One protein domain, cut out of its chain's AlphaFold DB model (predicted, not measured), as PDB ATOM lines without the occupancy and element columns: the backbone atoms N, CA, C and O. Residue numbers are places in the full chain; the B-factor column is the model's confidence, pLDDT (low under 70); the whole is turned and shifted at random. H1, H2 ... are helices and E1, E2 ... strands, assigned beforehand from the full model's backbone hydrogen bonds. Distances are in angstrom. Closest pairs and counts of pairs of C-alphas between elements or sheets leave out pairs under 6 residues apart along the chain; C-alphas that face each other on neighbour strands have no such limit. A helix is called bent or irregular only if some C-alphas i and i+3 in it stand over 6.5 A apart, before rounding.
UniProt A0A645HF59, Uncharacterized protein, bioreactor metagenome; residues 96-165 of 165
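This is residues 96 to 165 of the 165 residues of an uncharacterized protein of bioreactor metagenome (UniProt A0A645HF59). A two-stranded hairpin, E1 and E2, runs through the middle, with a helical hairpin, H1 and H2, on one side of it and a third helix, H3, on the other side, which comes nearest to the strands with its first residue, Tyr 153, by Glu 105 at the start of E2. The link from H2 to H3 makes a wide loop, and its residues 144 to 150 stick out with nothing near them. The printed part has 70 residues, with two named strands and three named helices in the order E1, E2, H1, H2, H3; the sheet has the order E1 - E2 and is antiparallel. The class is mixed, helices and strands. The whole is compact, with a radius of gyration of the C-alphas of 12.5 A and spans of 29 by 27 by 24 A.

Strand E1, residues 96 to 102, and strand E2, residues 105 to 114, form a hairpin and are antiparallel, with 166 degrees between their directions. N 98 and O 110 are 2.9 A apart and N 107 and O 100 are 2.9 A apart, both within hydrogen-bond range. Helix H1, residues 117 to 128, comes closest to E2 at the C-alphas of Phe 113 and Leu 120, 6.6 A apart. Its closest C-alphas to E1 are those of Leu 120 and Tyr 96, 7.6 A apart. With its residues 121 to 126 alone, H1 touches helix H2, residues 131 to 139; the closest C-alphas are those of Ala 125 and Trp 134, 4.7 A apart. The two form a helical hairpin, at a shallow tilt of 29 degrees, opposite ways. H2 is apart from both strands. Helix H3, residues 153 to 163, is apart from H1 and H2, and only just apart from E1, at 8.1 A. Its closest C-alpha pair with E2 is Tyr 153 and Glu 105, 7.7 A. H2 is irregular: C-alphas 132 and 135 are 7.8 A apart. In H3 every O i to N i+4 pair is within hydrogen-bond range; in H1 7 of 8 are, and in H2 0 of 5, beside 4 of 6 O i to N i+3 pairs.

E1 begins at C-alpha 96, (7.689, 36.475, 53.687), and is 20.7 A long. E2, residues 105 to 114, is 26.2 A long and ends at C-alpha 114, (8.789, 35.680, 59.988). H1, residues 117 to 128, measures 15.4 A, and H2, residues 131 to 139, 15.6 A. H3, residues 153 to 163, measures 15.4 A and ends at C-alpha 163, (-5.314, 31.870, 39.252).

The C-alphas of Gln 127 and Val 165, the two farthest apart, are 32.8 A apart. The printed part has no cut. The link from H2 to H3, 13 residues, is long; the other three are tight. The mean pLDDT of the printed part is 78.6; residues 143 to 153, residue 160 and residues 162 to 165 are under 70.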
ATOM      1  N   TYR A  96       8.504  35.714  54.616       86.00
ATOM      2  CA  TYR A  96       7.689  36.475  53.687       86.00
ATOM      3  C   TYR A  96       8.270  37.864  53.413       86.00
ATOM      4  O   TYR A  96       9.139  38.394  54.117       86.00
ATOM      5  N   GLY A  97       7.753  38.454  52.344       83.69
ATOM      6  CA  GLY A  97       7.973  39.830  51.942       83.69
ATOM      7  C   GLY A  97       6.939  40.227  50.903       83.69
ATOM      8  O   GLY A  97       6.193  39.387  50.399       83.69
ATOM      9  N   PHE A  98       6.887  41.514  50.597       83.62
ATOM     10  CA  PHE A  98       5.972  42.064  49.610       83.62
ATOM     11  C   PHE A  98       6.709  43.006  48.655       83.62
ATOM     12  O   PHE A  98       7.796  43.514  48.949       83.62
ATOM     13  N   ARG A  99       6.093  43.232  47.494       83.50
ATOM     14  CA  ARG A  99       6.505  44.215  46.488       83.50
ATOM     15  C   ARG A  99       5.277  45.047  46.131       83.50
ATOM     16  O   ARG A  99       4.211  44.480  45.902       83.50
ATOM     17  N   LEU A 100       5.421  46.365  46.100       82.38
ATOM     18  CA  LEU A 100       4.393  47.304  45.665       82.38
ATOM     19  C   LEU A 100       4.749  47.836  44.288       82.38
ATOM     20  O   LEU A 100       5.909  48.145  44.009       82.38
ATOM     21  N   TYR A 101       3.731  47.958  43.444       82.06
ATOM     22  CA  TYR A 101       3.865  48.473  42.093       82.06
ATOM     23  C   TYR A 101       2.905  49.632  41.875       82.06
ATOM     24  O   TYR A 101       1.736  49.559  42.252       82.06
ATOM     25  N   GLU A 102       3.381  50.671  41.200       83.75
ATOM     26  CA  GLU A 102       2.562  51.770  40.704       83.75
ATOM     27  C   GLU A 102       2.793  51.892  39.196       83.75
ATOM     28  O   GLU A 102       3.918  52.070  38.738       83.75
ATOM     29  N   ASN A 103       1.728  51.759  38.398       87.31
ATOM     30  CA  ASN A 103       1.800  51.789  36.928       87.31
ATOM     31  C   ASN A 103       2.807  50.786  36.317       87.31
ATOM     32  O   ASN A 103       3.434  51.083  35.302       87.31
ATOM     33  N   GLY A 104       2.959  49.608  36.931       81.25
ATOM     34  CA  GLY A 104       3.869  48.550  36.470       81.25
ATOM     35  C   GLY A 104       5.331  48.721  36.898       81.25
ATOM     36  O   GLY A 104       6.144  47.836  36.642       81.25
ATOM     37  N   GLU A 105       5.683  49.810  37.588       83.62
ATOM     38  CA  GLU A 105       7.017  50.014  38.160       83.62
ATOM     39  C   GLU A 105       7.019  49.655  39.652       83.62
ATOM     40  O   GLU A 105       6.116  50.055  40.387       83.62
ATOM     41  N   GLU A 106       8.021  48.891  40.109       86.06
ATOM     42  CA  GLU A 106       8.194  48.603  41.540       86.06
ATOM     43  C   GLU A 106       8.531  49.900  42.283       86.06
ATOM     44  O   GLU A 106       9.546  50.540  41.999       86.06
ATOM     45  N   THR A 107       7.693  50.274  43.246       87.31
ATOM     46  CA  THR A 107       7.879  51.472  44.072       87.31
ATOM     47  C   THR A 107       8.495  51.154  45.428       87.31
ATOM     48  O   THR A 107       9.261  51.961  45.955       87.31
ATOM     49  N   GLU A 108       8.196  49.978  45.983       85.06
ATOM     50  CA  GLU A 108       8.686  49.548  47.290       85.06
ATOM     51  C   GLU A 108       8.770  48.025  47.375       85.06
ATOM     52  O   GLU A 108       7.937  47.301  46.831       85.06
ATOM     53  N   SER A 109       9.769  47.527  48.097       87.38
ATOM     54  CA  SER A 109       9.851  46.123  48.474       87.38
ATOM     55  C   SER A 109      10.418  45.984  49.881       87.38
ATOM     56  O   SER A 109      11.391  46.642  50.252       87.38
ATOM     57  N   CYS A 110       9.788  45.127  50.685       87.00
ATOM     58  CA  CYS A 110      10.189  44.871  52.064       87.00
ATOM     59  C   CYS A 110      10.092  43.372  52.362       87.00
ATOM     60  O   CYS A 110       9.125  42.709  51.989       87.00
ATOM     61  N   TRP A 111      11.118  42.839  53.021       87.69
ATOM     62  CA  TRP A 111      11.315  41.412  53.287       87.69
ATOM     63  C   TRP A 111      11.780  41.198  54.727       87.69
ATOM     64  O   TRP A 111      12.205  42.137  55.394       87.69
ATOM     65  N   GLY A 112      11.787  39.938  55.166       85.81
ATOM     66  CA  GLY A 112      12.302  39.550  56.483       85.81
ATOM     67  C   GLY A 112      11.214  39.370  57.535       85.81
ATOM     68  O   GLY A 112      11.527  39.280  58.718       85.81
ATOM     69  N   PHE A 113       9.956  39.292  57.109       89.12
ATOM     70  CA  PHE A 113       8.854  38.949  57.989       89.12
ATOM     71  C   PHE A 113       8.857  37.441  58.249       89.12
ATOM     72  O   PHE A 113       8.901  36.642  57.308       89.12
ATOM     73  N   LEU A 114       8.815  37.064  59.524       90.56
ATOM     74  CA  LEU A 114       8.789  35.680  59.988       90.56
ATOM     75  C   LEU A 114       7.540  35.471  60.838       90.56
ATOM     76  O   LEU A 114       7.291  36.248  61.756       90.56
ATOM     77  N   GLY A 115       6.778  34.419  60.558       91.12
ATOM     78  CA  GLY A 115       5.570  34.112  61.321       91.12
ATOM     79  C   GLY A 115       4.454  33.550  60.464       91.12
ATOM     80  O   GLY A 115       4.621  33.354  59.267       91.12
ATOM     81  N   SER A 116       3.289  33.317  61.064       87.81
ATOM     82  CA  SER A 116       2.132  32.854  60.301       87.81
ATOM     83  C   SER A 116       1.715  33.889  59.248       87.81
ATOM     84  O   SER A 116       1.761  35.097  59.495       87.81
ATOM     85  N   PHE A 117       1.217  33.433  58.096       85.38
ATOM     86  CA  PHE A 117       0.716  34.330  57.045       85.38
ATOM     87  C   PHE A 117      -0.368  35.304  57.553       85.38
ATOM     88  O   PHE A 117      -0.450  36.445  57.110       85.38
ATOM     89  N   SER A 118      -1.188  34.899  58.532       86.31
ATOM     90  CA  SER A 118      -2.203  35.789  59.115       86.31
ATOM     91  C   SER A 118      -1.619  36.887  60.002       86.31
ATOM     92  O   SER A 118      -2.274  37.914  60.188       86.31
ATOM     93  N   ASP A 119      -0.474  36.654  60.634       86.19
ATOM     94  CA  ASP A 119       0.163  37.657  61.484       86.19
ATOM     95  C   ASP A 119       1.019  38.597  60.641       86.19
ATOM     96  O   ASP A 119       0.956  39.810  60.841       86.19
ATOM     97  N   LEU A 120       1.665  38.056  59.604       87.75
ATOM     98  CA  LEU A 120       2.316  38.811  58.539       87.75
ATOM     99  C   LEU A 120       1.409  39.904  57.963       87.75
ATOM    100  O   LEU A 120       1.818  41.057  57.886       87.75
ATOM    101  N   THR A 121       0.195  39.565  57.517       89.19
ATOM    102  CA  THR A 121      -0.674  40.540  56.832       89.19
ATOM    103  C   THR A 121      -1.016  41.724  57.735       89.19
ATOM    104  O   THR A 121      -0.995  42.872  57.295       89.19
ATOM    105  N   LYS A 122      -1.238  41.473  59.030       89.12
ATOM    106  CA  LYS A 122      -1.453  42.525  60.038       89.12
ATOM    107  C   LYS A 122      -0.191  43.360  60.258       89.12
ATOM    108  O   LYS A 122      -0.277  44.578  60.431       89.12
ATOM    109  N   GLU A 123       0.970  42.713  60.275       89.75
ATOM    110  CA  GLU A 123       2.257  43.380  60.435       89.75
ATOM    111  C   GLU A 123       2.566  44.304  59.252       89.75
ATOM    112  O   GLU A 123       2.837  45.485  59.460       89.75
ATOM    113  N   ILE A 124       2.429  43.810  58.017       89.06
ATOM    114  CA  ILE A 124       2.627  44.592  56.789       89.06
ATOM    115  C   ILE A 124       1.688  45.796  56.773       89.06
ATOM    116  O   ILE A 124       2.154  46.918  56.576       89.06
ATOM    117  N   ALA A 125       0.391  45.580  57.019       89.69
ATOM    118  CA  ALA A 125      -0.585  46.663  57.048       89.69
ATOM    119  C   ALA A 125      -0.151  47.745  58.042       89.69
ATOM    120  O   ALA A 125       0.073  48.891  57.663       89.69
ATOM    121  N   SER A 126       0.050  47.371  59.307       88.69
ATOM    122  CA  SER A 126       0.304  48.340  60.375       88.69
ATOM    123  C   SER A 126       1.671  49.029  60.313       88.69
ATOM    124  O   SER A 126       1.769  50.182  60.733       88.69
ATOM    125  N   GLN A 127       2.714  48.353  59.821       85.75
ATOM    126  CA  GLN A 127       4.085  48.873  59.853       85.75
ATOM    127  C   GLN A 127       4.580  49.433  58.520       85.75
ATOM    128  O   GLN A 127       5.462  50.290  58.524       85.75
ATOM    129  N   SER A 128       4.053  48.946  57.394       84.81
ATOM    130  CA  SER A 128       4.604  49.247  56.066       84.81
ATOM    131  C   SER A 128       3.649  50.029  55.167       84.81
ATOM    132  O   SER A 128       4.102  50.664  54.222       84.81
ATOM    133  N   LEU A 129       2.341  50.023  55.452       84.44
ATOM    134  CA  LEU A 129       1.342  50.695  54.621       84.44
ATOM    135  C   LEU A 129       0.698  51.888  55.347       84.44
ATOM    136  O   LEU A 129       0.452  51.835  56.556       84.44
ATOM    137  N   PRO A 130       0.353  52.972  54.625       84.12
ATOM    138  CA  PRO A 130      -0.523  54.007  55.160       84.12
ATOM    139  C   PRO A 130      -1.872  53.415  55.584       84.12
ATOM    140  O   PRO A 130      -2.401  52.543  54.900       84.12
ATOM    141  N   GLU A 131      -2.481  53.956  56.644       87.38
ATOM    142  CA  GLU A 131      -3.771  53.477  57.181       87.38
ATOM    143  C   GLU A 131      -4.877  53.390  56.114       87.38
ATOM    144  O   GLU A 131      -5.714  52.493  56.141       87.38
ATOM    145  N   SER A 132      -4.851  54.282  55.119       88.12
ATOM    146  CA  SER A 132      -5.812  54.296  54.012       88.12
ATOM    147  C   SER A 132      -5.649  53.163  52.990       88.12
ATOM    148  O   SER A 132      -6.444  53.113  52.061       88.12
ATOM    149  N   HIS A 133      -4.607  52.339  53.114       87.88
ATOM    150  CA  HIS A 133      -4.245  51.264  52.183       87.88
ATOM    151  C   HIS A 133      -4.032  49.922  52.899       87.88
ATOM    152  O   HIS A 133      -3.447  48.997  52.338       87.88
ATOM    153  N   TRP A 134      -4.460  49.796  54.160       90.69
ATOM    154  CA  TRP A 134      -4.348  48.534  54.895       90.69
ATOM    155  C   TRP A 134      -5.105  47.389  54.223       90.69
ATOM    156  O   TRP A 134      -4.686  46.247  54.352       90.69
ATOM    157  N   ASP A 135      -6.165  47.686  53.472       90.31
ATOM    158  CA  ASP A 135      -6.936  46.728  52.675       90.31
ATOM    159  C   ASP A 135      -6.116  46.063  51.559       90.31
ATOM    160  O   ASP A 135      -6.461  44.975  51.112       90.31
ATOM    161  N   MET A 136      -4.979  46.641  51.151       87.12
ATOM    162  CA  MET A 136      -4.110  46.026  50.140       87.12
ATOM    163  C   MET A 136      -3.575  44.652  50.567       87.12
ATOM    164  O   MET A 136      -3.304  43.816  49.706       87.12
ATOM    165  N   VAL A 137      -3.436  44.389  51.871       88.44
ATOM    166  CA  VAL A 137      -2.946  43.085  52.351       88.44
ATOM    167  C   VAL A 137      -3.945  41.953  52.112       88.44
ATOM    168  O   VAL A 137      -3.530  40.799  52.055       88.44
ATOM    169  N   ASP A 138      -5.230  42.269  51.909       86.44
ATOM    170  CA  ASP A 138      -6.268  41.282  51.583       86.44
ATOM    171  C   ASP A 138      -6.066  40.677  50.181       86.44
ATOM    172  O   ASP A 138      -6.619  39.622  49.869       86.44
ATOM    173  N   HIS A 139      -5.247  41.325  49.346       82.69
ATOM    174  CA  HIS A 139      -4.871  40.865  48.011       82.69
ATOM    175  C   HIS A 139      -3.532  40.113  47.978       82.69
ATOM    176  O   HIS A 139      -3.070  39.726  46.903       82.69
ATOM    177  N   LEU A 140      -2.873  39.911  49.125       80.94
ATOM    178  CA  LEU A 140      -1.655  39.108  49.174       80.94
ATOM    179  C   LEU A 140      -1.997  37.625  49.005       80.94
ATOM    180  O   LEU A 140      -2.835  37.073  49.716       80.94
ATOM    181  N   HIS A 141      -1.283  36.967  48.094       72.12
ATOM    182  CA  HIS A 141      -1.373  35.530  47.877       72.12
ATOM    183  C   HIS A 141      -0.068  34.861  48.297       72.12
ATOM    184  O   HIS A 141       1.017  35.267  47.881       72.12
ATOM    185  N   GLU A 142      -0.175  33.817  49.118       73.62
ATOM    186  CA  GLU A 142       0.965  32.965  49.435       73.62
ATOM    187  C   GLU A 142       1.364  32.166  48.189       73.62
ATOM    188  O   GLU A 142       0.566  31.410  47.630       73.62
ATOM    189  N   VAL A 143       2.612  32.331  47.754       68.00
ATOM    190  CA  VAL A 143       3.179  31.578  46.634       68.00
ATOM    191  C   VAL A 143       4.062  30.481  47.224       68.00
ATOM    192  O   VAL A 143       5.077  30.768  47.846       68.00
ATOM    193  N   SER A 144       3.677  29.215  47.048       58.34
ATOM    194  CA  SER A 144       4.339  28.046  47.668       58.34
ATOM    195  C   SER A 144       5.679  27.648  47.031       58.34
ATOM    196  O   SER A 144       6.290  26.639  47.396       58.34
ATOM    197  N   ASP A 145       6.133  28.422  46.053       55.78
ATOM    198  CA  ASP A 145       7.361  28.198  45.312       55.78
ATOM    199  C   ASP A 145       8.580  28.650  46.143       55.78
ATOM    200  O   ASP A 145       8.817  29.839  46.335       55.78
ATOM    201  N   THR A 146       9.380  27.692  46.622       48.97
ATOM    202  CA  THR A 146      10.658  27.941  47.323       48.97
ATOM    203  C   THR A 146      11.770  28.462  46.409       48.97
ATOM    204  O   THR A 146      12.860  28.805  46.873       48.97
ATOM    205  N   VAL A 147      11.528  28.537  45.102       51.97
ATOM    206  CA  VAL A 147      12.356  29.281  44.166       51.97
ATOM    207  C   VAL A 147      11.905  30.729  44.237       51.97
ATOM    208  O   VAL A 147      10.806  31.078  43.813       51.97
ATOM    209  N   THR A 148      12.793  31.608  44.698       50.59
ATOM    210  CA  THR A 148      12.675  33.040  44.412       50.59
ATOM    211  C   THR A 148      12.722  33.216  42.895       50.59
ATOM    212  O   THR A 148      13.786  33.385  42.299       50.59
ATOM    213  N   ARG A 149      11.572  33.111  42.228       52.12
ATOM    214  CA  ARG A 149      11.451  33.476  40.826       52.12
ATOM    215  C   ARG A 149      11.492  34.989  40.794       52.12
ATOM    216  O   ARG A 149      10.600  35.651  41.316       52.12
ATOM    217  N   TYR A 150      12.546  35.538  40.204       53.72
ATOM    218  CA  TYR A 150      12.560  36.945  39.839       53.72
ATOM    219  C   TYR A 150      11.599  37.112  38.660       53.72
ATOM    220  O   TYR A 150      12.013  37.079  37.507       53.72
ATOM    221  N   LYS A 151      10.305  37.156  38.975       61.09
ATOM    222  CA  LYS A 151       9.245  37.488  38.034       61.09
ATOM    223  C   LYS A 151       9.160  38.999  37.952       61.09
ATOM    224  O   LYS A 151       9.163  39.687  38.985       61.09
ATOM    225  N   ASP A 152       9.164  39.504  36.730       68.12
ATOM    226  CA  ASP A 152       8.813  40.893  36.495       68.12
ATOM    227  C   ASP A 152       7.289  41.079  36.612       68.12
ATOM    228  O   ASP A 152       6.553  40.153  36.963       68.12
ATOM    229  N   TYR A 153       6.827  42.316  36.443       69.12
ATOM    230  CA  TYR A 153       5.420  42.660  36.625       69.12
ATOM    231  C   TYR A 153       4.503  41.860  35.687       69.12
ATOM    232  O   TYR A 153       3.463  41.384  36.129       69.12
ATOM    233  N   GLU A 154       4.903  41.663  34.430       75.94
ATOM    234  CA  GLU A 154       4.098  40.942  33.437       75.94
ATOM    235  C   GLU A 154       3.972  39.460  33.812       75.94
ATOM    236  O   GLU A 154       2.865  38.933  33.866       75.94
ATOM    237  N   ASP A 155       5.080  38.817  34.199       77.44
ATOM    238  CA  ASP A 155       5.077  37.425  34.670       77.44
ATOM    239  C   ASP A 155       4.201  37.220  35.926       77.44
ATOM    240  O   ASP A 155       3.638  36.140  36.134       77.44
ATOM    241  N   LEU A 156       4.137  38.223  36.813       72.44
ATOM    242  CA  LEU A 156       3.285  38.204  38.009       72.44
ATOM    243  C   LEU A 156       1.807  38.379  37.650       72.44
ATOM    244  O   LEU A 156       0.959  37.685  38.211       72.44
ATOM    245  N   MET A 157       1.501  39.296  36.733       74.69
ATOM    246  CA  MET A 157       0.134  39.538  36.278       74.69
ATOM    247  C   MET A 157      -0.418  38.333  35.508       74.69
ATOM    248  O   MET A 157      -1.549  37.937  35.768       74.69
ATOM    249  N   GLU A 158       0.381  37.691  34.651       79.44
ATOM    250  CA  GLU A 158      -0.015  36.458  33.951       79.44
ATOM    251  C   GLU A 158      -0.353  35.316  34.924       79.44
ATOM    252  O   GLU A 158      -1.345  34.607  34.738       79.44
ATOM    253  N   ASP A 159       0.440  35.142  35.987       72.25
ATOM    254  CA  ASP A 159       0.160  34.154  37.034       72.25
ATOM    255  C   ASP A 159      -1.148  34.462  37.772       72.25
ATOM    256  O   ASP A 159      -1.964  33.560  37.971       72.25
ATOM    257  N   LEU A 160      -1.352  35.723  38.174       68.50
ATOM    258  CA  LEU A 160      -2.559  36.162  38.877       68.50
ATOM    259  C   LEU A 160      -3.812  35.967  38.013       68.50
ATOM    260  O   LEU A 160      -4.799  35.409  38.490       68.50
ATOM    261  N   GLU A 161      -3.756  36.342  36.734       75.19
ATOM    262  CA  GLU A 161      -4.836  36.100  35.768       75.19
ATOM    263  C   GLU A 161      -5.111  34.597  35.577       75.19
ATOM    264  O   GLU A 161      -6.259  34.180  35.419       75.19
ATOM    265  N   GLY A 162      -4.072  33.757  35.636       67.44
ATOM    266  CA  GLY A 162      -4.192  32.299  35.572       67.44
ATOM    267  C   GLY A 162      -4.778  31.644  36.831       67.44
ATOM    268  O   GLY A 162      -5.245  30.506  36.756       67.44
ATOM    269  N   MET A 163      -4.763  32.339  37.974       62.53
ATOM    270  CA  MET A 163      -5.314  31.870  39.252       62.53
ATOM    271  C   MET A 163      -6.810  32.184  39.426       62.53
ATOM    272  O   MET A 163      -7.452  31.561  40.269       62.53
ATOM    273  N   GLU A 164      -7.393  33.086  38.625       54.59
ATOM    274  CA  GLU A 164      -8.831  33.427  38.645       54.59
ATOM    275  C   GLU A 164      -9.753  32.396  37.934       54.59
ATOM    276  O   GLU A 164     -10.894  32.716  37.587       54.59
ATOM    277  N   VAL A 165      -9.307  31.144  37.729       44.75
ATOM    278  CA  VAL A 165     -10.069  30.068  37.040       44.75
ATOM    279  C   VAL A 165     -10.652  29.027  37.994       44.75
ATOM    280  O   VAL A 165      -9.890  28.457  38.806       44.75
TER     281      VAL A 165